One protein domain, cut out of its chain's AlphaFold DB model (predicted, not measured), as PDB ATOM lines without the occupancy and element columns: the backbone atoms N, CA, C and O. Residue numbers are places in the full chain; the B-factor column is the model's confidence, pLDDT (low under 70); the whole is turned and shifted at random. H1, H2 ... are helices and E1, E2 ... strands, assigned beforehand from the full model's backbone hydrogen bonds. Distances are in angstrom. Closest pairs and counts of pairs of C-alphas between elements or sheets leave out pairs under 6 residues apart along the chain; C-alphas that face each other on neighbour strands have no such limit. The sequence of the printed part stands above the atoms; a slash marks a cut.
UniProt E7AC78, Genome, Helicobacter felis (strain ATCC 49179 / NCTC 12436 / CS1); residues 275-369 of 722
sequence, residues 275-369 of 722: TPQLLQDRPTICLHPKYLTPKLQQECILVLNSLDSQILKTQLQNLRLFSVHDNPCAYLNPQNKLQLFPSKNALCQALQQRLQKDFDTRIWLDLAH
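Overview. This is residues 275 to 369 of the 722 residues of the protein "Genome" of Helicobacter felis (strain ATCC 49179 / NCTC 12436 / CS1) (UniProt E7AC78). A small antiparallel sheet, E1 E2 E3, has H5 along one face and H4 across that same face; H3 lies side by side with H5, and the short H1 and H2 pack on H3. The printed part has 95 residues with five named helices and three named strands, in the order H1 H2 H3 H4 E1 E2 E3 H5. The class is mixed, helices and strands; the whole is compact, radius of gyration of the C-alphas 13.1 A, spanning 43 by 25 by 19 A.

Arrangement. H1, residues 276 to 281, touches H3, residues 294 to 306, through residues 299 to 304 of H3 alone; the closest C-alphas, Gln 280 and Val 303, are 6.2 A apart. H2, residues 283 to 287, touches H3, closest C-alphas Cys 286 and Cys 300, 5.5 A. E1, residues 321 to 324, E2, residues 327 to 332, and E3, residues 338 to 340, form a meander, each strand the antiparallel neighbour of the one before: N 322 and O 330 are 2.8 A apart, N 331 and O 339 2.8 A. H4, residues 309 to 319, and H5, residues 346 to 359, lie on the same face, making two layers, helices over one face of a sheet. H5 touches H3 at a shallow tilt of 12 degrees, the same way, closest C-alphas Ile 301 and Leu 347, 5.5 A. Every O i to N i+4 pair is within hydrogen-bond range in H1, H3, H4 and H5; in H2 0 of 1 is, beside 2 of 2 O i to N i+3 pairs.

Along the chain. H1 begins at C-alpha 276 (9.139, 31.305, -39.743), and H5, 19.7 A long, ends at C-alpha 359 (10.327, 55.530, -37.096). H3 is 19.1 A long, E2 15.6 A and H4 15.4 A.

Size, cuts and confidence. The farthest C-alphas, Pro 294 and His 369, are 44.2 A apart. The printed part has no cut and no long link. Confidence is low at residue 309 and residues 358 to 369.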
ATOM      1  N   THR A 275      12.325  27.581 -39.100       81.25
ATOM      2  CA  THR A 275      10.898  27.930 -39.093       81.25
ATOM      3  C   THR A 275      10.672  29.442 -39.249       81.25
ATOM      4  O   THR A 275      11.527  30.244 -38.856       81.25
ATOM      5  N   PRO A 276       9.496  29.885 -39.739       83.38
ATOM      6  CA  PRO A 276       9.139  31.305 -39.743       83.38
ATOM      7  C   PRO A 276       9.192  31.947 -38.350       83.38
ATOM      8  O   PRO A 276       9.586  33.103 -38.225       83.38
ATOM      9  N   GLN A 277       8.847  31.191 -37.299       81.38
ATOM     10  CA  GLN A 277       8.942  31.665 -35.917       81.38
ATOM     11  C   GLN A 277      10.396  31.937 -35.514       81.38
ATOM     12  O   GLN A 277      10.681  32.979 -34.934       81.38
ATOM     13  N   LEU A 278      11.333  31.057 -35.884       83.56
ATOM     14  CA  LEU A 278      12.756  31.278 -35.616       83.56
ATOM     15  C   LEU A 278      13.261  32.563 -36.288       83.56
ATOM     16  O   LEU A 278      14.005  33.324 -35.675       83.56
ATOM     17  N   LEU A 279      12.833  32.829 -37.526       87.56
ATOM     18  CA  LEU A 279      13.169  34.067 -38.235       87.56
ATOM     19  C   LEU A 279      12.539  35.305 -37.580       87.56
ATOM     20  O   LEU A 279      13.149  36.373 -37.599       87.56
ATOM     21  N   GLN A 280      11.346  35.179 -36.991       83.81
ATOM     22  CA  GLN A 280      10.723  36.259 -36.220       83.81
ATOM     23  C   GLN A 280      11.493  36.563 -34.931       83.81
ATOM     24  O   GLN A 280      11.702  37.729 -34.596       83.81
ATOM     25  N   ASP A 281      11.946  35.518 -34.244       78.94
ATOM     26  CA  ASP A 281      12.712  35.633 -33.006       78.94
ATOM     27  C   ASP A 281      14.145  36.136 -33.270       78.94
ATOM     28  O   ASP A 281      14.735  36.826 -32.436       78.94
ATOM     29  N   ARG A 282      14.721  35.795 -34.435       82.69
ATOM     30  CA  ARG A 282      16.113  36.087 -34.829       82.69
ATOM     31  C   ARG A 282      16.195  36.703 -36.236       82.69
ATOM     32  O   ARG A 282      16.818  36.134 -37.136       82.69
ATOM     33  N   PRO A 283      15.643  37.908 -36.446       85.12
ATOM     34  CA  PRO A 283      15.543  38.508 -37.781       85.12
ATOM     35  C   PRO A 283      16.896  38.894 -38.400       85.12
ATOM     36  O   PRO A 283      16.977  39.093 -39.611       85.12
ATOM     37  N   THR A 284      17.979  38.940 -37.617       85.94
ATOM     38  CA  THR A 284      19.357  39.113 -38.117       85.94
ATOM     39  C   THR A 284      19.798  37.990 -39.050       85.94
ATOM     40  O   THR A 284      20.638  38.233 -39.912       85.94
ATOM     41  N   ILE A 285      19.197  36.793 -38.958       87.56
ATOM     42  CA  ILE A 285      19.440  35.696 -39.910       87.56
ATOM     43  C   ILE A 285      19.241  36.192 -41.352       87.56
ATOM     44  O   ILE A 285      20.067  35.932 -42.229       87.56
ATOM     45  N   CYS A 286      18.195  36.997 -41.566       89.88
ATOM     46  CA  CYS A 286      17.800  37.545 -42.861       89.88
ATOM     47  C   CYS A 286      18.741  38.625 -43.414       89.88
ATOM     48  O   CYS A 286      18.620  38.998 -44.583       89.88
ATOM     49  N   LEU A 287      19.683  39.130 -42.609       88.62
ATOM     50  CA  LEU A 287      20.674  40.110 -43.053       88.62
ATOM     51  C   LEU A 287      21.813  39.467 -43.852       88.62
ATOM     52  O   LEU A 287      22.534  40.175 -44.547       88.62
ATOM     53  N   HIS A 288      21.938  38.136 -43.840       87.50
ATOM     54  CA  HIS A 288      23.001  37.415 -44.544       87.50
ATOM     55  C   HIS A 288      22.443  36.424 -45.580       87.50
ATOM     56  O   HIS A 288      22.649  35.215 -45.468       87.50
ATOM     57  N   PRO A 289      21.750  36.902 -46.637       87.19
ATOM     58  CA  PRO A 289      21.051  36.036 -47.592       87.19
ATOM     59  C   PRO A 289      21.968  35.094 -48.374       87.19
ATOM     60  O   PRO A 289      21.492  34.090 -48.893       87.19
ATOM     61  N   LYS A 290      23.278  35.374 -48.436       84.25
ATOM     62  CA  LYS A 290      24.266  34.482 -49.064       84.25
ATOM     63  C   LYS A 290      24.377  33.109 -48.390       84.25
ATOM     64  O   LYS A 290      24.878  32.189 -49.022       84.25
ATOM     65  N   TYR A 291      23.912  32.979 -47.146       83.62
ATOM     66  CA  TYR A 291      23.880  31.713 -46.408       83.62
ATOM     67  C   TYR A 291      22.515  31.019 -46.484       83.62
ATOM     68  O   TYR A 291      22.341  29.949 -45.917       83.62
ATOM     69  N   LEU A 292      21.523  31.631 -47.137       84.69
ATOM     70  CA  LEU A 292      20.139  31.169 -47.126       84.69
ATOM     71  C   LEU A 292      19.740  30.586 -48.480       84.69
ATOM     72  O   LEU A 292      20.096  31.115 -49.537       84.69
ATOM     73  N   THR A 293      18.908  29.545 -48.445       83.88
ATOM     74  CA  THR A 293      18.258  29.021 -49.651       83.88
ATOM     75  C   THR A 293      17.317  30.068 -50.262       83.88
ATOM     76  O   THR A 293      16.782  30.908 -49.534       83.88
ATOM     77  N   PRO A 294      17.033  30.025 -51.578       87.06
ATOM     78  CA  PRO A 294      16.070  30.943 -52.196       87.06
ATOM     79  C   PRO A 294      14.693  30.930 -51.515       87.06
ATOM     80  O   PRO A 294      14.063  31.977 -51.370       87.06
ATOM     81  N   LYS A 295      14.251  29.757 -51.035       87.00
ATOM     82  CA  LYS A 295      13.020  29.611 -50.244       87.00
ATOM     83  C   LYS A 295      13.100  30.422 -48.948       87.00
ATOM     84  O   LYS A 295      12.207  31.215 -48.675       87.00
ATOM     85  N   LEU A 296      14.182  30.279 -48.183       88.50
ATOM     86  CA  LEU A 296      14.375  31.014 -46.929       88.50
ATOM     87  C   LEU A 296      14.549  32.521 -47.139       88.50
ATOM     88  O   LEU A 296      14.070  33.306 -46.328       88.50
ATOM     89  N   GLN A 297      15.173  32.949 -48.238       90.62
ATOM     90  CA  GLN A 297      15.231  34.370 -48.592       90.62
ATOM     91  C   GLN A 297      13.826  34.950 -48.809       90.62
ATOM     92  O   GLN A 297      13.549  36.065 -48.366       90.62
ATOM     93  N   GLN A 298      12.924  34.191 -49.438       90.88
ATOM     94  CA  GLN A 298      11.531  34.603 -49.611       90.88
ATOM     95  C   GLN A 298      10.774  34.653 -48.275       90.88
ATOM     96  O   GLN A 298      10.063  35.627 -48.020       90.88
ATOM     97  N   GLU A 299      10.960  33.657 -47.405       91.50
ATOM     98  CA  GLU A 299      10.394  33.668 -46.045       91.50
ATOM     99  C   GLU A 299      10.885  34.879 -45.241       91.50
ATOM    100  O   GLU A 299      10.095  35.570 -44.601       91.50
ATOM    101  N   CYS A 300      12.168  35.223 -45.355       92.50
ATOM    102  CA  CYS A 300      12.729  36.424 -44.746       92.50
ATOM    103  C   CYS A 300      12.027  37.713 -45.207       92.50
ATOM    104  O   CYS A 300      11.779  38.591 -44.383       92.50
ATOM    105  N   ILE A 301      11.651  37.836 -46.486       92.00
ATOM    106  CA  ILE A 301      10.877  38.993 -46.973       92.00
ATOM    107  C   ILE A 301       9.506  39.060 -46.278       92.00
ATOM    108  O   ILE A 301       9.084  40.134 -45.843       92.00
ATOM    109  N   LEU A 302       8.812  37.925 -46.142       90.56
ATOM    110  CA  LEU A 302       7.500  37.855 -45.484       90.56
ATOM    111  C   LEU A 302       7.589  38.195 -43.988       90.56
ATOM    112  O   LEU A 302       6.780  38.970 -43.468       90.56
ATOM    113  N   VAL A 303       8.595  37.649 -43.308       89.38
ATOM    114  CA  VAL A 303       8.844  37.873 -41.882       89.38
ATOM    115  C   VAL A 303       9.203  39.332 -41.613       89.38
ATOM    116  O   VAL A 303       8.567  39.960 -40.772       89.38
ATOM    117  N   LEU A 304      10.136  39.926 -42.364       88.44
ATOM    118  CA  LEU A 304      10.530  41.329 -42.172       88.44
ATOM    119  C   LEU A 304       9.356  42.306 -42.356       88.44
ATOM    120  O   LEU A 304       9.279  43.309 -41.648       88.44
ATOM    121  N   ASN A 305       8.405  41.994 -43.240       83.69
ATOM    122  CA  ASN A 305       7.201  42.807 -43.436       83.69
ATOM    123  C   ASN A 305       6.192  42.715 -42.274       83.69
ATOM    124  O   ASN A 305       5.387  43.632 -42.085       83.69
ATOM    125  N   SER A 306       6.217  41.625 -41.503       80.44
ATOM    126  CA  SER A 306       5.254  41.333 -40.429       80.44
ATOM    127  C   SER A 306       5.831  41.442 -39.014       80.44
ATOM    128  O   SER A 306       5.067  41.416 -38.050       80.44
ATOM    129  N   LEU A 307       7.152  41.599 -38.885       78.25
ATOM    130  CA  LEU A 307       7.885  41.542 -37.622       78.25
ATOM    131  C   LEU A 307       7.468  42.618 -36.611       78.25
ATOM    132  O   LEU A 307       7.121  43.728 -37.001       78.25
ATOM    133  N   ASP A 308       7.615  42.368 -35.309       70.94
ATOM    134  CA  ASP A 308       7.515  43.440 -34.314       70.94
ATOM    135  C   ASP A 308       8.644  44.472 -34.502       70.94
ATOM    136  O   ASP A 308       9.836  44.167 -34.505       70.94
ATOM    137  N   SER A 309       8.234  45.732 -34.605       68.69
ATOM    138  CA  SER A 309       9.085  46.918 -34.689       68.69
ATOM    139  C   SER A 309      10.178  46.993 -33.623       68.69
ATOM    140  O   SER A 309      11.291  47.454 -33.886       68.69
ATOM    141  N   GLN A 310       9.878  46.526 -32.408       71.88
ATOM    142  CA  GLN A 310      10.750  46.711 -31.259       71.88
ATOM    143  C   GLN A 310      12.007  45.834 -31.343       71.88
ATOM    144  O   GLN A 310      13.079  46.254 -30.895       71.88
ATOM    145  N   ILE A 311      11.905  44.656 -31.968       72.88
ATOM    146  CA  ILE A 311      13.029  43.730 -32.157       72.88
ATOM    147  C   ILE A 311      14.049  44.344 -33.124       72.88
ATOM    148  O   ILE A 311      15.217  44.511 -32.761       72.88
ATOM    149  N   LEU A 312      13.602  44.773 -34.312       78.31
ATOM    150  CA  LEU A 312      14.475  45.420 -35.304       78.31
ATOM    151  C   LEU A 312      15.074  46.714 -34.768       78.31
ATOM    152  O   LEU A 312      16.244  46.994 -35.008       78.31
ATOM    153  N   LYS A 313      14.293  47.492 -34.017       76.50
ATOM    154  CA  LYS A 313      14.766  48.722 -33.384       76.50
ATOM    155  C   LYS A 313      15.892  48.449 -32.393       76.50
ATOM    156  O   LYS A 313      16.922  49.109 -32.474       76.50
ATOM    157  N   THR A 314      15.719  47.474 -31.503       75.12
ATOM    158  CA  THR A 314      16.740  47.104 -30.508       75.12
ATOM    159  C   THR A 314      18.021  46.633 -31.196       75.12
ATOM    160  O   THR A 314      19.120  47.070 -30.862       75.12
ATOM    161  N   GLN A 315      17.893  45.794 -32.223       77.31
ATOM    162  CA  GLN A 315      19.044  45.323 -32.987       77.31
ATOM    163  C   GLN A 315      19.730  46.449 -33.767       77.31
ATOM    164  O   GLN A 315      20.956  46.540 -33.749       77.31
ATOM    165  N   LEU A 316      18.973  47.351 -34.399       84.00
ATOM    166  CA  LEU A 316      19.538  48.493 -35.116       84.00
ATOM    167  C   LEU A 316      20.198  49.484 -34.154       84.00
ATOM    168  O   LEU A 316      21.210  50.087 -34.498       84.00
ATOM    169  N   GLN A 317      19.663  49.644 -32.942       79.44
ATOM    170  CA  GLN A 317      20.308  50.421 -31.889       79.44
ATOM    171  C   GLN A 317      21.663  49.823 -31.535       79.44
ATOM    172  O   GLN A 317      22.626  50.576 -31.502       79.44
ATOM    173  N   ASN A 318      21.759  48.502 -31.371       75.44
ATOM    174  CA  ASN A 318      23.013  47.823 -31.040       75.44
ATOM    175  C   ASN A 318      24.032  47.880 -32.189       75.44
ATOM    176  O   ASN A 318      25.180  48.264 -31.976       75.44
ATOM    177  N   LEU A 319      23.613  47.534 -33.411       81.88
ATOM    178  CA  LEU A 319      24.501  47.430 -34.573       81.88
ATOM    179  C   LEU A 319      24.788  48.778 -35.246       81.88
ATOM    180  O   LEU A 319      25.748  48.884 -36.005       81.88
ATOM    181  N   ARG A 320      23.951  49.797 -35.013       87.06
ATOM    182  CA  ARG A 320      23.937  51.130 -35.658       87.06
ATOM    183  C   ARG A 320      23.755  51.147 -37.177       87.06
ATOM    184  O   ARG A 320      23.271  52.149 -37.698       87.06
ATOM    185  N   LEU A 321      24.105  50.076 -37.881       91.06
ATOM    186  CA  LEU A 321      24.013  49.903 -39.325       91.06
ATOM    187  C   LEU A 321      23.471  48.507 -39.625       91.06
ATOM    188  O   LEU A 321      24.068  47.502 -39.243       91.06
ATOM    189  N   PHE A 322      22.382  48.455 -40.381       91.88
ATOM    190  CA  PHE A 322      21.943  47.245 -41.050       91.88
ATOM    191  C   PHE A 322      22.420  47.243 -42.494       91.88
ATOM    192  O   PHE A 322      22.136  48.166 -43.267       91.88
ATOM    193  N   SER A 323      23.083  46.152 -42.852       90.62
ATOM    194  CA  SER A 323      23.435  45.815 -44.221       90.62
ATOM    195  C   SER A 323      22.869  44.441 -44.537       90.62
ATOM    196  O   SER A 323      22.953  43.539 -43.709       90.62
ATOM    197  N   VAL A 324      22.284  44.293 -45.722       90.94
ATOM    198  CA  VAL A 324      21.918  42.984 -46.262       90.94
ATOM    199  C   VAL A 324      23.094  42.513 -47.106       90.94
ATOM    200  O   VAL A 324      23.342  43.039 -48.199       90.94
ATOM    201  N   HIS A 325      23.838  41.551 -46.562       83.81
ATOM    202  CA  HIS A 325      25.194  41.222 -46.977       83.81
ATOM    203  C   HIS A 325      26.059  42.496 -46.958       83.81
ATOM    204  O   HIS A 325      26.149  43.168 -45.931       83.81
ATOM    205  N   ASP A 326      26.629  42.885 -48.096       86.44
ATOM    206  CA  ASP A 326      27.478  44.074 -48.187       86.44
ATOM    207  C   ASP A 326      26.696  45.334 -48.601       86.44
ATOM    208  O   ASP A 326      27.279  46.414 -48.710       86.44
ATOM    209  N   ASN A 327      25.381  45.229 -48.836       90.44
ATOM    210  CA  ASN A 327      24.550  46.356 -49.258       90.44
ATOM    211  C   ASN A 327      23.989  47.093 -48.036       90.44
ATOM    212  O   ASN A 327      23.181  46.512 -47.309       90.44
ATOM    213  N   PRO A 328      24.359  48.363 -47.801       93.88
ATOM    214  CA  PRO A 328      23.827  49.128 -46.684       93.88
ATOM    215  C   PRO A 328      22.334  49.404 -46.899       93.88
ATOM    216  O   PRO A 328      21.909  49.741 -48.003       93.88
ATOM    217  N   CYS A 329      21.540  49.261 -45.839       94.38
ATOM    218  CA  CYS A 329      20.082  49.393 -45.897       94.38
ATOM    219  C   CYS A 329      19.565  50.525 -45.024       94.38
ATOM    220  O   CYS A 329      18.811  51.379 -45.494       94.38
ATOM    221  N   ALA A 330      19.985  50.550 -43.765       92.62
ATOM    222  CA  ALA A 330      19.542  51.534 -42.796       92.62
ATOM    223  C   ALA A 330      20.640  51.798 -41.773       92.62
ATOM    224  O   ALA A 330      21.368  50.879 -41.405       92.62
ATOM    225  N   TYR A 331      20.739  53.027 -41.276       91.38
ATOM    226  CA  TYR A 331      21.612  53.346 -40.156       91.38
ATOM    227  C   TYR A 331      20.966  54.344 -39.197       91.38
ATOM    228  O   TYR A 331      20.093  55.127 -39.579       91.38
ATOM    229  N   LEU A 332      21.409  54.312 -37.942       87.38
ATOM    230  CA  LEU A 332      21.081  55.317 -36.938       87.38
ATOM    231  C   LEU A 332      22.260  56.261 -36.769       87.38
ATOM    232  O   LEU A 332      23.368  55.836 -36.433       87.38
ATOM    233  N   ASN A 333      22.014  57.553 -36.965       82.69
ATOM    234  CA  ASN A 333      23.018  58.566 -36.661       82.69
ATOM    235  C   ASN A 333      23.229  58.696 -35.129       82.69
ATOM    236  O   ASN A 333      22.474  58.103 -34.349       82.69
ATOM    237  N   PRO A 334      24.224  59.475 -34.664       80.62
ATOM    238  CA  PRO A 334      24.464  59.665 -33.229       80.62
ATOM    239  C   PRO A 334      23.263  60.224 -32.447       80.62
ATOM    240  O   PRO A 334      23.186  60.052 -31.237       80.62
ATOM    241  N   GLN A 335      22.301  60.858 -33.124       78.38
ATOM    242  CA  GLN A 335      21.058  61.371 -32.537       78.38
ATOM    243  C   GLN A 335      19.897  60.360 -32.608       78.38
ATOM    244  O   GLN A 335      18.746  60.738 -32.408       78.38
ATOM    245  N   ASN A 336      20.171  59.085 -32.908       78.50
ATOM    246  CA  ASN A 336      19.174  58.019 -33.085       78.50
ATOM    247  C   ASN A 336      18.143  58.288 -34.194       78.50
ATOM    248  O   ASN A 336      17.060  57.703 -34.198       78.50
ATOM    249  N   LYS A 337      18.474  59.144 -35.163       83.44
ATOM    250  CA  LYS A 337      17.637  59.369 -36.339       83.44
ATOM    251  C   LYS A 337      17.920  58.294 -37.382       83.44
ATOM    252  O   LYS A 337      19.071  58.111 -37.790       83.44
ATOM    253  N   LEU A 338      16.854  57.634 -37.829       88.31
ATOM    254  CA  LEU A 338      16.894  56.672 -38.922       88.31
ATOM    255  C   LEU A 338      17.244  57.364 -40.239       88.31
ATOM    256  O   LEU A 338      16.652  58.378 -40.612       88.31
ATOM    257  N   GLN A 339      18.189  56.771 -40.953       89.75
ATOM    258  CA  GLN A 339      18.541  57.124 -42.316       89.75
ATOM    259  C   GLN A 339      18.579  55.862 -43.165       89.75
ATOM    260  O   GLN A 339      19.085  54.827 -42.733       89.75
ATOM    261  N   LEU A 340      18.034  55.948 -44.374       92.62
ATOM    262  CA  LEU A 340      17.902  54.809 -45.272       92.62
ATOM    263  C   LEU A 340      18.743  55.025 -46.513       92.62
ATOM    264  O   LEU A 340      18.784  56.126 -47.065       92.62
ATOM    265  N   PHE A 341      19.365  53.951 -46.971       93.44
ATOM    266  CA  PHE A 341      20.135  53.955 -48.202       93.44
ATOM    267  C   PHE A 341      19.262  53.468 -49.360       93.44
ATOM    268  O   PHE A 341      18.622  52.427 -49.236       93.44
ATOM    269  N   PRO A 342      19.222  54.153 -50.510       90.25
ATOM    270  CA  PRO A 342      18.502  53.643 -51.672       90.25
ATOM    271  C   PRO A 342      19.005  52.247 -52.057       90.25
ATOM    272  O   PRO A 342      20.200  52.053 -52.275       90.25
ATOM    273  N   SER A 343      18.098  51.276 -52.165       89.69
ATOM    274  CA  SER A 343      18.456  49.898 -52.504       89.69
ATOM    275  C   SER A 343      17.452  49.262 -53.456       89.69
ATOM    276  O   SER A 343      16.246  49.498 -53.382       89.69
ATOM    277  N   LYS A 344      17.972  48.431 -54.365       89.12
ATOM    278  CA  LYS A 344      17.179  47.570 -55.257       89.12
ATOM    279  C   LYS A 344      17.006  46.153 -54.701       89.12
ATOM    280  O   LYS A 344      16.336  45.338 -55.320       89.12
ATOM    281  N   ASN A 345      17.645  45.838 -53.575       90.88
ATOM    282  CA  ASN A 345      17.558  44.524 -52.953       90.88
ATOM    283  C   ASN A 345      16.218  44.386 -52.206       90.88
ATOM    284  O   ASN A 345      15.893  45.230 -51.373       90.88
ATOM    285  N   ALA A 346      15.458  43.324 -52.484       91.81
ATOM    286  CA  ALA A 346      14.112  43.136 -51.939       91.81
ATOM    287  C   ALA A 346      14.083  42.989 -50.405       91.81
ATOM    288  O   ALA A 346      13.214  43.565 -49.757       91.81
ATOM    289  N   LEU A 347      15.056  42.288 -49.809       92.19
ATOM    290  CA  LEU A 347      15.186  42.180 -48.348       92.19
ATOM    291  C   LEU A 347      15.487  43.542 -47.720       92.19
ATOM    292  O   LEU A 347      14.898  43.915 -46.711       92.19
ATOM    293  N   CYS A 348      16.366  44.311 -48.361       93.06
ATOM    294  CA  CYS A 348      16.697  45.668 -47.949       93.06
ATOM    295  C   CYS A 348      15.465  46.584 -48.000       93.06
ATOM    296  O   CYS A 348      15.213  47.323 -47.054       93.06
ATOM    297  N   GLN A 349      14.653  46.485 -49.057       92.62
ATOM    298  CA  GLN A 349      13.403  47.236 -49.197       92.62
ATOM    299  C   GLN A 349      12.355  46.827 -48.153       92.62
ATOM    300  O   GLN A 349      11.740  47.707 -47.558       92.62
ATOM    301  N   ALA A 350      12.183  45.529 -47.882       91.44
ATOM    302  CA  ALA A 350      11.277  45.038 -46.839       91.44
ATOM    303  C   ALA A 350      11.687  45.560 -45.450       91.44
ATOM    304  O   ALA A 350      10.877  46.133 -44.719       91.44
ATOM    305  N   LEU A 351      12.980  45.458 -45.124       90.56
ATOM    306  CA  LEU A 351      13.558  46.002 -43.896       90.56
ATOM    307  C   LEU A 351      13.336  47.519 -43.781       90.56
ATOM    308  O   LEU A 351      12.932  48.012 -42.732       90.56
ATOM    309  N   GLN A 352      13.574  48.262 -44.863       91.12
ATOM    310  CA  GLN A 352      13.380  49.712 -44.918       91.12
ATOM    311  C   GLN A 352      11.923  50.111 -44.719       91.12
ATOM    312  O   GLN A 352      11.656  50.988 -43.907       91.12
ATOM    313  N   GLN A 353      10.989  49.461 -45.415       88.75
ATOM    314  CA  GLN A 353       9.555  49.719 -45.276       88.75
ATOM    315  C   GLN A 353       9.093  49.492 -43.839       88.75
ATOM    316  O   GLN A 353       8.347  50.306 -43.287       88.75
ATOM    317  N   ARG A 354       9.575  48.412 -43.212       87.31
ATOM    318  CA  ARG A 354       9.263  48.113 -41.817       87.31
ATOM    319  C   ARG A 354       9.807  49.188 -40.878       87.31
ATOM    320  O   ARG A 354       9.036  49.792 -40.140       87.31
ATOM    321  N   LEU A 355      11.100  49.501 -40.979       86.12
ATOM    322  CA  LEU A 355      11.738  50.544 -40.170       86.12
ATOM    323  C   LEU A 355      11.092  51.924 -40.381       86.12
ATOM    324  O   LEU A 355      10.920  52.663 -39.420       86.12
ATOM    325  N   GLN A 356      10.699  52.281 -41.607       84.06
ATOM    326  CA  GLN A 356      10.005  53.543 -41.892       84.06
ATOM    327  C   GLN A 356       8.688  53.646 -41.141       84.06
ATOM    328  O   GLN A 356       8.475  54.628 -40.442       84.06
ATOM    329  N   LYS A 357       7.842  52.613 -41.228       76.19
ATOM    330  CA  LYS A 357       6.550  52.575 -40.531       76.19
ATOM    331  C   LYS A 357       6.699  52.819 -39.026       76.19
ATOM    332  O   LYS A 357       5.841  53.452 -38.414       76.19
ATOM    333  N   ASP A 358       7.800  52.346 -38.458       65.56
ATOM    334  CA  ASP A 358       8.052  52.395 -37.024       65.56
ATOM    335  C   ASP A 358       8.703  53.724 -36.588       65.56
ATOM    336  O   ASP A 358       8.346  54.283 -35.550       65.56
ATOM    337  N   PHE A 359       9.621  54.275 -37.391       66.50
ATOM    338  CA  PHE A 359      10.327  55.530 -37.096       66.50
ATOM    339  C   PHE A 359       9.603  56.802 -37.587       66.50
ATOM    340  O   PHE A 359       9.938  57.883 -37.103       66.50
ATOM    341  N   ASP A 360       8.608  56.704 -38.483       56.47
ATOM    342  CA  ASP A 360       7.753  57.834 -38.914       56.47
ATOM    343  C   ASP A 360       6.769  58.300 -37.828       56.47
ATOM    344  O   ASP A 360       6.190  59.391 -37.916       56.47
ATOM    345  N   THR A 361       6.595  57.526 -36.754       50.84
ATOM    346  CA  THR A 361       5.935  58.053 -35.561       50.84
ATOM    347  C   THR A 361       6.869  59.075 -34.906       50.84
ATOM    348  O   THR A 361       7.976  58.748 -34.486       50.84
ATOM    349  N   ARG A 362       6.446  60.349 -34.855       45.34
ATOM    350  CA  ARG A 362       7.154  61.492 -34.234       45.34
ATOM    351  C   ARG A 362       7.311  61.324 -32.714       45.34
ATOM    352  O   ARG A 362       6.830  62.142 -31.941       45.34
ATOM    353  N   ILE A 363       7.972  60.264 -32.276       47.59
ATOM    354  CA  ILE A 363       8.177  59.896 -30.876       47.59
ATOM    355  C   ILE A 363       9.679  59.689 -30.672       47.59
ATOM    356  O   ILE A 363      10.131  58.618 -30.293       47.59
ATOM    357  N   TRP A 364      10.497  60.686 -31.009       48.72
ATOM    358  CA  TRP A 364      11.954  60.556 -30.862       48.72
ATOM    359  C   TRP A 364      12.631  61.701 -30.112       48.72
ATOM    360  O   TRP A 364      13.758  61.528 -29.663       48.72
ATOM    361  N   LEU A 365      11.924  62.800 -29.844       41.91
ATOM    362  CA  LEU A 365      12.323  63.750 -28.798       41.91
ATOM    363  C   LEU A 365      11.728  63.398 -27.424       41.91
ATOM    364  O   LEU A 365      12.312  63.748 -26.403       41.91
ATOM    365  N   ASP A 366      10.658  62.601 -27.393       39.59
ATOM    366  CA  ASP A 366      10.003  62.202 -26.148       39.59
ATOM    367  C   ASP A 366      10.577  60.926 -25.516       39.59
ATOM    368  O   ASP A 366      10.371  60.718 -24.335       39.59
ATOM    369  N   LEU A 367      11.328  60.056 -26.203       42.62
ATOM    370  CA  LEU A 367      11.740  58.773 -25.587       42.62
ATOM    371  C   LEU A 367      12.890  58.882 -24.574       42.62
ATOM    372  O   LEU A 367      13.001  58.021 -23.706       42.62
ATOM    373  N   ALA A 368      13.711  59.932 -24.643       38.97
ATOM    374  CA  ALA A 368      14.725  60.198 -23.620       38.97
ATOM    375  C   ALA A 368      14.166  60.984 -22.413       38.97
ATOM    376  O   ALA A 368      14.754  60.927 -21.340       38.97
ATOM    377  N   HIS A 369      13.029  61.682 -22.569       39.53
ATOM    378  CA  HIS A 369      12.413  62.513 -21.516       39.53
ATOM    379  C   HIS A 369      11.071  61.969 -20.975       39.53
ATOM    380  O   HIS A 369      10.672  62.330 -19.877       39.53
TER     381      HIS A 369